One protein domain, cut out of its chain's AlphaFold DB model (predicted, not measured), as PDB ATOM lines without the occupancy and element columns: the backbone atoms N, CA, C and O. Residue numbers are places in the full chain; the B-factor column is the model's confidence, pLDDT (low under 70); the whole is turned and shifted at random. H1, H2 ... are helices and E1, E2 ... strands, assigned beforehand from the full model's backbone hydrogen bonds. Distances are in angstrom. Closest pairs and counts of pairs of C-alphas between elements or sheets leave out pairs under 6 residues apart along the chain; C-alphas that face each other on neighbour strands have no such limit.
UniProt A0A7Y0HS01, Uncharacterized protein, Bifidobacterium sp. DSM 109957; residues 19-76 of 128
ATOM      1  N   ASP A  19     320.341 272.124 174.447       91.12
ATOM      2  CA  ASP A  19     321.029 271.127 175.266       91.12
ATOM      3  C   ASP A  19     322.542 271.320 175.148       91.12
ATOM      4  O   ASP A  19     323.216 271.470 176.162       91.12
ATOM      5  N   LEU A  20     323.051 271.538 173.930       92.69
ATOM      6  CA  LEU A  20     324.462 271.871 173.699       92.69
ATOM      7  C   LEU A  20     324.905 273.141 174.451       92.69
ATOM      8  O   LEU A  20     325.987 273.172 175.040       92.69
ATOM      9  N   LYS A  21     324.075 274.196 174.466       95.12
ATOM     10  CA  LYS A  21     324.367 275.436 175.213       95.12
ATOM     11  C   LYS A  21     324.368 275.219 176.727       95.12
ATOM     12  O   LYS A  21     325.199 275.808 177.415       95.12
ATOM     13  N   ARG A  22     323.455 274.395 177.249       94.56
ATOM     14  CA  ARG A  22     323.413 274.047 178.678       94.56
ATOM     15  C   ARG A  22     324.619 273.212 179.085       94.56
ATOM     16  O   ARG A  22     325.232 273.516 180.102       94.56
ATOM     17  N   ASP A  23     325.000 272.242 178.264       94.94
ATOM     18  CA  ASP A  23     326.177 271.410 178.504       94.94
ATOM     19  C   ASP A  23     327.459 272.243 178.485       94.94
ATOM     20  O   ASP A  23     328.326 272.083 179.347       94.94
ATOM     21  N   LEU A  24     327.575 273.181 177.538       96.50
ATOM     22  CA  LEU A  24     328.696 274.114 177.495       96.50
ATOM     23  C   LEU A  24     328.749 274.982 178.756       96.50
ATOM     24  O   LEU A  24     329.815 275.097 179.363       96.50
ATOM     25  N   LEU A  25     327.613 275.550 179.173       96.81
ATOM     26  CA  LEU A  25     327.530 276.350 180.396       96.81
ATOM     27  C   LEU A  25     327.933 275.528 181.627       96.81
ATOM     28  O   LEU A  25     328.693 276.019 182.459       96.81
ATOM     29  N   ALA A  26     327.482 274.276 181.727       96.62
ATOM     30  CA  ALA A  26     327.834 273.379 182.824       96.62
ATOM     31  C   ALA A  26     329.344 273.089 182.862       96.62
ATOM     32  O   ALA A  26     329.965 273.187 183.919       96.62
ATOM     33  N   ARG A  27     329.966 272.811 181.707       97.25
ATOM     34  CA  ARG A  27     331.423 272.596 181.606       97.25
ATOM     35  C   ARG A  27     332.217 273.849 181.964       97.25
ATOM     36  O   ARG A  27     333.236 273.755 182.643       97.25
ATOM     37  N   GLN A  28     331.756 275.015 181.518       97.94
ATOM     38  CA  GLN A  28     332.370 276.299 181.857       97.94
ATOM     39  C   GLN A  28     332.271 276.578 183.358       97.94
ATOM     40  O   GLN A  28     333.276 276.932 183.968       97.94
ATOM     41  N   ALA A  29     331.098 276.372 183.961       97.62
ATOM     42  CA  ALA A  29     330.895 276.549 185.394       97.62
ATOM     43  C   ALA A  29     331.788 275.606 186.214       97.62
ATOM     44  O   ALA A  29     332.492 276.076 187.103       97.62
ATOM     45  N   ALA A  30     331.844 274.316 185.863       97.38
ATOM     46  CA  ALA A  30     332.719 273.349 186.527       97.38
ATOM     47  C   ALA A  30     334.193 273.777 186.454       97.38
ATOM     48  O   ALA A  30     334.875 273.852 187.471       97.38
ATOM     49  N   ARG A  31     334.665 274.174 185.264       97.88
ATOM     50  CA  ARG A  31     336.048 274.634 185.101       97.88
ATOM     51  C   ARG A  31     336.349 275.903 185.900       97.88
ATOM     52  O   ARG A  31     337.459 276.050 186.400       97.88
ATOM     53  N   ILE A  32     335.397 276.830 185.995       97.88
ATOM     54  CA  ILE A  32     335.550 278.035 186.818       97.88
ATOM     55  C   ILE A  32     335.648 277.654 188.298       97.88
ATOM     56  O   ILE A  32     336.529 278.178 188.974       97.88
ATOM     57  N   ALA A  33     334.806 276.739 188.784       97.38
ATOM     58  CA  ALA A  33     334.840 276.284 190.173       97.38
ATOM     59  C   ALA A  33     336.198 275.652 190.534       97.38
ATOM     60  O   ALA A  33     336.809 276.042 191.530       97.38
ATOM     61  N   ASP A  34     336.732 274.779 189.673       97.50
ATOM     62  CA  ASP A  34     338.058 274.170 189.866       97.50
ATOM     63  C   ASP A  34     339.167 275.234 189.956       97.50
ATOM     64  O   ASP A  34     340.057 275.179 190.811       97.50
ATOM     65  N   LEU A  35     339.118 276.235 189.071       97.94
ATOM     66  CA  LEU A  35     340.085 277.332 189.064       97.94
ATOM     67  C   LEU A  35     339.953 278.214 190.310       97.94
ATOM     68  O   LEU A  35     340.968 278.628 190.862       97.94
ATOM     69  N   GLN A  36     338.732 278.487 190.772       97.31
ATOM     70  CA  GLN A  36     338.492 279.247 191.999       97.31
ATOM     71  C   GLN A  36     339.045 278.524 193.229       97.31
ATOM     72  O   GLN A  36     339.642 279.163 194.095       97.31
ATOM     73  N   GLU A  37     338.913 277.200 193.290       96.62
ATOM     74  CA  GLU A  37     339.507 276.398 194.358       96.62
ATOM     75  C   GLU A  37     341.046 276.457 194.318       96.62
ATOM     76  O   GLU A  37     341.697 276.646 195.347       96.62
ATOM     77  N   GLY A  38     341.636 276.376 193.120       97.44
ATOM     78  CA  GLY A  38     343.075 276.559 192.921       97.44
ATOM     79  C   GLY A  38     343.574 277.948 193.334       97.44
ATOM     80  O   GLY A  38     344.595 278.057 194.018       97.44
ATOM     81  N   ILE A  39     342.836 279.005 192.974       97.19
ATOM     82  CA  ILE A  39     343.123 280.384 193.391       97.19
ATOM     83  C   ILE A  39     343.076 280.491 194.911       97.19
ATOM     84  O   ILE A  39     343.992 281.063 195.492       97.19
ATOM     85  N   LYS A  40     342.056 279.915 195.559       96.62
ATOM     86  CA  LYS A  40     341.933 279.946 197.019       96.62
ATOM     87  C   LYS A  40     343.133 279.286 197.696       96.62
ATOM     88  O   LYS A  40     343.754 279.919 198.537       96.62
ATOM     89  N   ARG A  41     343.514 278.074 197.276       97.31
ATOM     90  CA  ARG A  41     344.703 277.386 197.816       97.31
ATOM     91  C   ARG A  41     345.976 278.220 197.656       97.31
ATOM     92  O   ARG A  41     346.741 278.356 198.602       97.31
ATOM     93  N   SER A  42     346.173 278.804 196.474       97.94
ATOM     94  CA  SER A  42     347.340 279.651 196.197       97.94
ATOM     95  C   SER A  42     347.327 280.926 197.047       97.94
ATOM     96  O   SER A  42     348.368 281.384 197.506       97.94
ATOM     97  N   GLN A  43     346.146 281.506 197.270       97.81
ATOM     98  CA  GLN A  43     345.975 282.690 198.103       97.81
ATOM     99  C   GLN A  43     346.262 282.383 199.578       97.81
ATOM    100  O   GLN A  43     346.986 283.146 200.212       97.81
ATOM    101  N   ASP A  44     345.776 281.249 200.087       96.75
ATOM    102  CA  ASP A  44     346.047 280.789 201.453       96.75
ATOM    103  C   ASP A  44     347.563 280.598 201.682       96.75
ATOM    104  O   ASP A  44     348.101 281.013 202.709       96.75
ATOM    105  N   GLU A  45     348.280 280.036 200.701       98.00
ATOM    106  CA  GLU A  45     349.743 279.892 200.746       98.00
ATOM    107  C   GLU A  45     350.467 281.249 200.723       98.00
ATOM    108  O   GLU A  45     351.366 281.491 201.532       98.00
ATOM    109  N   ILE A  46     350.053 282.167 199.841       97.38
ATOM    110  CA  ILE A  46     350.596 283.533 199.786       97.38
ATOM    111  C   ILE A  46     350.423 284.242 201.133       97.38
ATOM    112  O   ILE A  46     351.340 284.931 201.590       97.38
ATOM    113  N   ASP A  47     349.256 284.108 201.757       97.12
ATOM    114  CA  ASP A  47     348.950 284.783 203.015       97.12
ATOM    115  C   ASP A  47     349.737 284.184 204.185       97.12
ATOM    116  O   ASP A  47     350.255 284.938 205.014       97.12
ATOM    117  N   LEU A  48     349.941 282.861 204.201       97.31
ATOM    118  CA  LEU A  48     350.836 282.203 205.154       97.31
ATOM    119  C   LEU A  48     352.273 282.733 205.038       97.31
ATOM    120  O   LEU A  48     352.865 283.131 206.043       97.31
ATOM    121  N   LEU A  49     352.824 282.792 203.821       97.44
ATOM    122  CA  LEU A  49     354.183 283.294 203.581       97.44
ATOM    123  C   LEU A  49     354.323 284.768 203.978       97.44
ATOM    124  O   LEU A  49     355.300 285.156 204.617       97.44
ATOM    125  N   LYS A  50     353.332 285.604 203.647       95.81
ATOM    126  CA  LYS A  50     353.314 287.009 204.077       95.81
ATOM    127  C   LYS A  50     353.282 287.138 205.594       95.81
ATOM    128  O   LYS A  50     354.002 287.984 206.114       95.81
ATOM    129  N   SER A  51     352.498 286.315 206.297       95.00
ATOM    130  CA  SER A  51     352.471 286.311 207.765       95.00
ATOM    131  C   SER A  51     353.851 286.000 208.337       95.00
ATOM    132  O   SER A  51     354.357 286.760 209.152       95.00
ATOM    133  N   GLN A  52     354.508 284.952 207.835       96.62
ATOM    134  CA  GLN A  52     355.857 284.580 208.269       96.62
ATOM    135  C   GLN A  52     356.876 285.708 208.038       96.62
ATOM    136  O   GLN A  52     357.731 285.955 208.886       96.62
ATOM    137  N   ILE A  53     356.777 286.423 206.910       95.69
ATOM    138  CA  ILE A  53     357.633 287.584 206.625       95.69
ATOM    139  C   ILE A  53     357.357 288.722 207.615       95.69
ATOM    140  O   ILE A  53     358.305 289.314 208.127       95.69
ATOM    141  N   LEU A  54     356.086 289.029 207.889       95.31
ATOM    142  CA  LEU A  54     355.695 290.090 208.823       95.31
ATOM    143  C   LEU A  54     356.121 289.795 210.267       95.31
ATOM    144  O   LEU A  54     356.482 290.727 210.982       95.31
ATOM    145  N   ASP A  55     356.115 288.526 210.677       94.56
ATOM    146  CA  ASP A  55     356.536 288.108 212.020       94.56
ATOM    147  C   ASP A  55     358.063 288.173 212.197       94.56
ATOM    148  O   ASP A  55     358.557 288.426 213.297       94.56
ATOM    149  N   ALA A  56     358.823 287.955 211.119       95.06
ATOM    150  CA  ALA A  56     360.282 287.886 211.164       95.06
ATOM    151  C   ALA A  56     360.992 289.218 210.865       95.06
ATOM    152  O   ALA A  56     362.131 289.405 211.296       95.06
ATOM    153  N   TRP A  57     360.362 290.138 210.126       95.06
ATOM    154  CA  TRP A  57     361.024 291.341 209.614       95.06
ATOM    155  C   TRP A  57     360.294 292.632 210.004       95.06
ATOM    156  O   TRP A  57     359.081 292.745 209.823       95.06
ATOM    157  N   PRO A  58     361.021 293.668 210.467       92.94
ATOM    158  CA  PRO A  58     360.413 294.956 210.766       92.94
ATOM    159  C   PRO A  58     360.014 295.714 209.490       92.94
ATOM    160  O   PRO A  58     360.447 295.401 208.378       92.94
ATOM    161  N   VAL A  59     359.216 296.771 209.660       94.56
ATOM    162  CA  VAL A  59     358.854 297.711 208.583       94.56
ATOM    163  C   VAL A  59     360.115 298.243 207.901       94.56
ATOM    164  O   VAL A  59     361.016 298.758 208.560       94.56
ATOM    165  N   GLY A  60     360.170 298.137 206.574       94.50
ATOM    166  CA  GLY A  60     361.371 298.452 205.808       94.50
ATOM    167  C   GLY A  60     361.301 297.978 204.360       94.50
ATOM    168  O   GLY A  60     360.277 297.481 203.891       94.50
ATOM    169  N   SER A  61     362.402 298.159 203.638       94.75
ATOM    170  CA  SER A  61     362.577 297.651 202.280       94.75
ATOM    171  C   SER A  61     363.809 296.760 202.240       94.75
ATOM    172  O   SER A  61     364.869 297.171 202.705       94.75
ATOM    173  N   TYR A  62     363.663 295.582 201.648       95.94
ATOM    174  CA  TYR A  62     364.672 294.530 201.636       95.94
ATOM    175  C   TYR A  62     364.856 294.003 200.215       95.94
ATOM    176  O   TYR A  62     363.880 293.843 199.480       95.94
ATOM    177  N   GLU A  63     366.099 293.730 199.843       95.56
ATOM    178  CA  GLU A  63     366.419 292.995 198.620       95.56
ATOM    179  C   GLU A  63     366.397 291.489 198.940       95.56
ATOM    180  O   GLU A  63     366.948 291.053 199.952       95.56
ATOM    181  N   ALA A  64     365.730 290.699 198.102       92.88
ATOM    182  CA  ALA A  64     365.501 289.263 198.257       92.88
ATOM    183  C   ALA A  64     365.847 288.544 196.941       92.88
ATOM    184  O   ALA A  64     364.969 288.119 196.187       92.88
ATOM    185  N   GLY A  65     367.147 288.446 196.649       93.25
ATOM    186  CA  GLY A  65     367.642 287.982 195.351       93.25
ATOM    187  C   GLY A  65     367.295 288.989 194.257       93.25
ATOM    188  O   GLY A  65     367.629 290.163 194.378       93.25
ATOM    189  N   ASP A  66     366.576 288.539 193.230       95.31
ATOM    190  CA  ASP A  66     366.117 289.392 192.122       95.31
ATOM    191  C   ASP A  66     364.833 290.182 192.449       95.31
ATOM    192  O   ASP A  66     364.325 290.937 191.617       95.31
ATOM    193  N   LEU A  67     364.264 289.988 193.644       95.94
ATOM    194  CA  LEU A  67     363.021 290.622 194.077       95.94
ATOM    195  C   LEU A  67     363.274 291.666 195.160       95.94
ATOM    196  O   LEU A  67     364.163 291.528 195.992       95.94
ATOM    197  N   LYS A  68     362.392 292.664 195.216       95.06
ATOM    198  CA  LYS A  68     362.362 293.662 196.284       95.06
ATOM    199  C   LYS A  68     361.119 293.483 197.145       95.06
ATOM    200  O   LYS A  68     359.995 293.572 196.648       95.06
ATOM    201  N   VAL A  69     361.316 293.277 198.443       95.44
ATOM    202  CA  VAL A  69     360.243 293.110 199.429       95.44
ATOM    203  C   VAL A  69     360.106 294.389 200.243       95.44
ATOM    204  O   VAL A  69     361.056 294.847 200.873       95.44
ATOM    205  N   GLN A  70     358.910 294.975 200.253       95.56
ATOM    206  CA  GLN A  70     358.614 296.156 201.057       95.56
ATOM    207  C   GLN A  70     357.563 295.832 202.116       95.56
ATOM    208  O   GLN A  70     356.409 295.551 201.794       95.56
ATOM    209  N   ILE A  71     357.955 295.947 203.382       94.88
ATOM    210  CA  ILE A  71     357.083 295.770 204.539       94.88
ATOM    211  C   ILE A  71     356.614 297.148 204.979       94.88
ATOM    212  O   ILE A  71     357.417 298.008 205.337       94.88
ATOM    213  N   ARG A  72     355.302 297.373 204.912       92.56
ATOM    214  CA  ARG A  72     354.671 298.653 205.245       92.56
ATOM    215  C   ARG A  72     353.870 298.520 206.539       92.56
ATOM    216  O   ARG A  72     353.329 297.445 206.792       92.56
ATOM    217  N   PRO A  73     353.755 299.595 207.338       87.81
ATOM    218  CA  PRO A  73     352.862 299.584 208.486       87.81
ATOM    219  C   PRO A  73     351.412 299.386 208.026       87.81
ATOM    220  O   PRO A  73     351.047 299.729 206.895       87.81
ATOM    221  N   GLY A  74     350.586 298.842 208.922       83.06
ATOM    222  CA  GLY A  74     349.158 298.667 208.680       83.06
ATOM    223  C   GLY A  74     348.486 299.983 208.280       83.06
ATOM    224  O   GLY A  74     348.862 301.062 208.739       83.06
ATOM    225  N   ASN A  75     347.486 299.895 207.405       83.88
ATOM    226  CA  ASN A  75     346.769 301.072 206.932       83.88
ATOM    227  C   ASN A  75     346.040 301.762 208.094       83.88
ATOM    228  O   ASN A  75     345.154 301.170 208.712       83.88
ATOM    229  N   GLN A  76     346.373 303.023 208.359       83.50
ATOM    230  CA  GLN A  76     345.669 303.820 209.350       83.50
ATOM    231  C   GLN A  76     344.412 304.413 208.711       83.50
ATOM    232  O   GLN A  76     344.482 305.194 207.762       83.50
TER     233      GLN A  76
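AT A GLANCE: This is residues 19 to 76 of the 128 residues of an uncharacterized protein of Bifidobacterium sp. DSM 109957 (UniProt A0A7Y0HS01). Picture one long, single helix, H1, with a small two-stranded hairpin, E1 and E2, set crosswise at its last end, like a rod with a small head. The helix makes the length: its residues 19 to 49 stick out free of the rest, and residues 63 to 68, round the turn of the hairpin, stick out as well. The printed part has 58 residues with one named helix and two named strands in the order H1, E1, E2; the sheet, E1 - E2, is antiparallel and the class is mixed, helices and strands. The whole is extended, with a radius of gyration of the C-alphas of 19.2 A, and spans 58 by 30 by 17 A.

HOW THE PARTS SIT: Start with H1, residues 19 to 56, where every O i to N i+4 pair is within hydrogen-bond range. A tight link of 3 residues leads to E1, residues 60 to 64, and a tight link of 2 residues leads on to E2, residues 67 to 71. E1 and E2 form a hairpin, antiparallel at 158 degrees between their directions. Look there for N 62 and O 69, 2.8 A apart, and N 69 and O 62, also 2.8 A apart, both within hydrogen-bond range. The closest C-alphas of H1 and E2 are those of Leu 54 and Ile 71, 7.2 A apart, while their centres are 25.2 A apart.

IN THESE COORDINATES: Find C-alpha 19 at (321.029, 271.127, 175.266); from there H1 runs 55.8 A to C-alpha 56 at (360.282, 287.886, 211.164). E1 then covers 12.6 A from Gly 60 to Ala 64. E2 covers 13.1 A from Leu 67 to Ile 71, whose C-alpha is at (357.083, 295.770, 204.539).

THE WHOLE: The two C-alphas farthest apart are those of Asp 19 and Pro 58, at 58.1 A. The printed part has no cut, and neither link is long. The mean pLDDT of the printed part of this model is 95.2, and no printed residue is under 70.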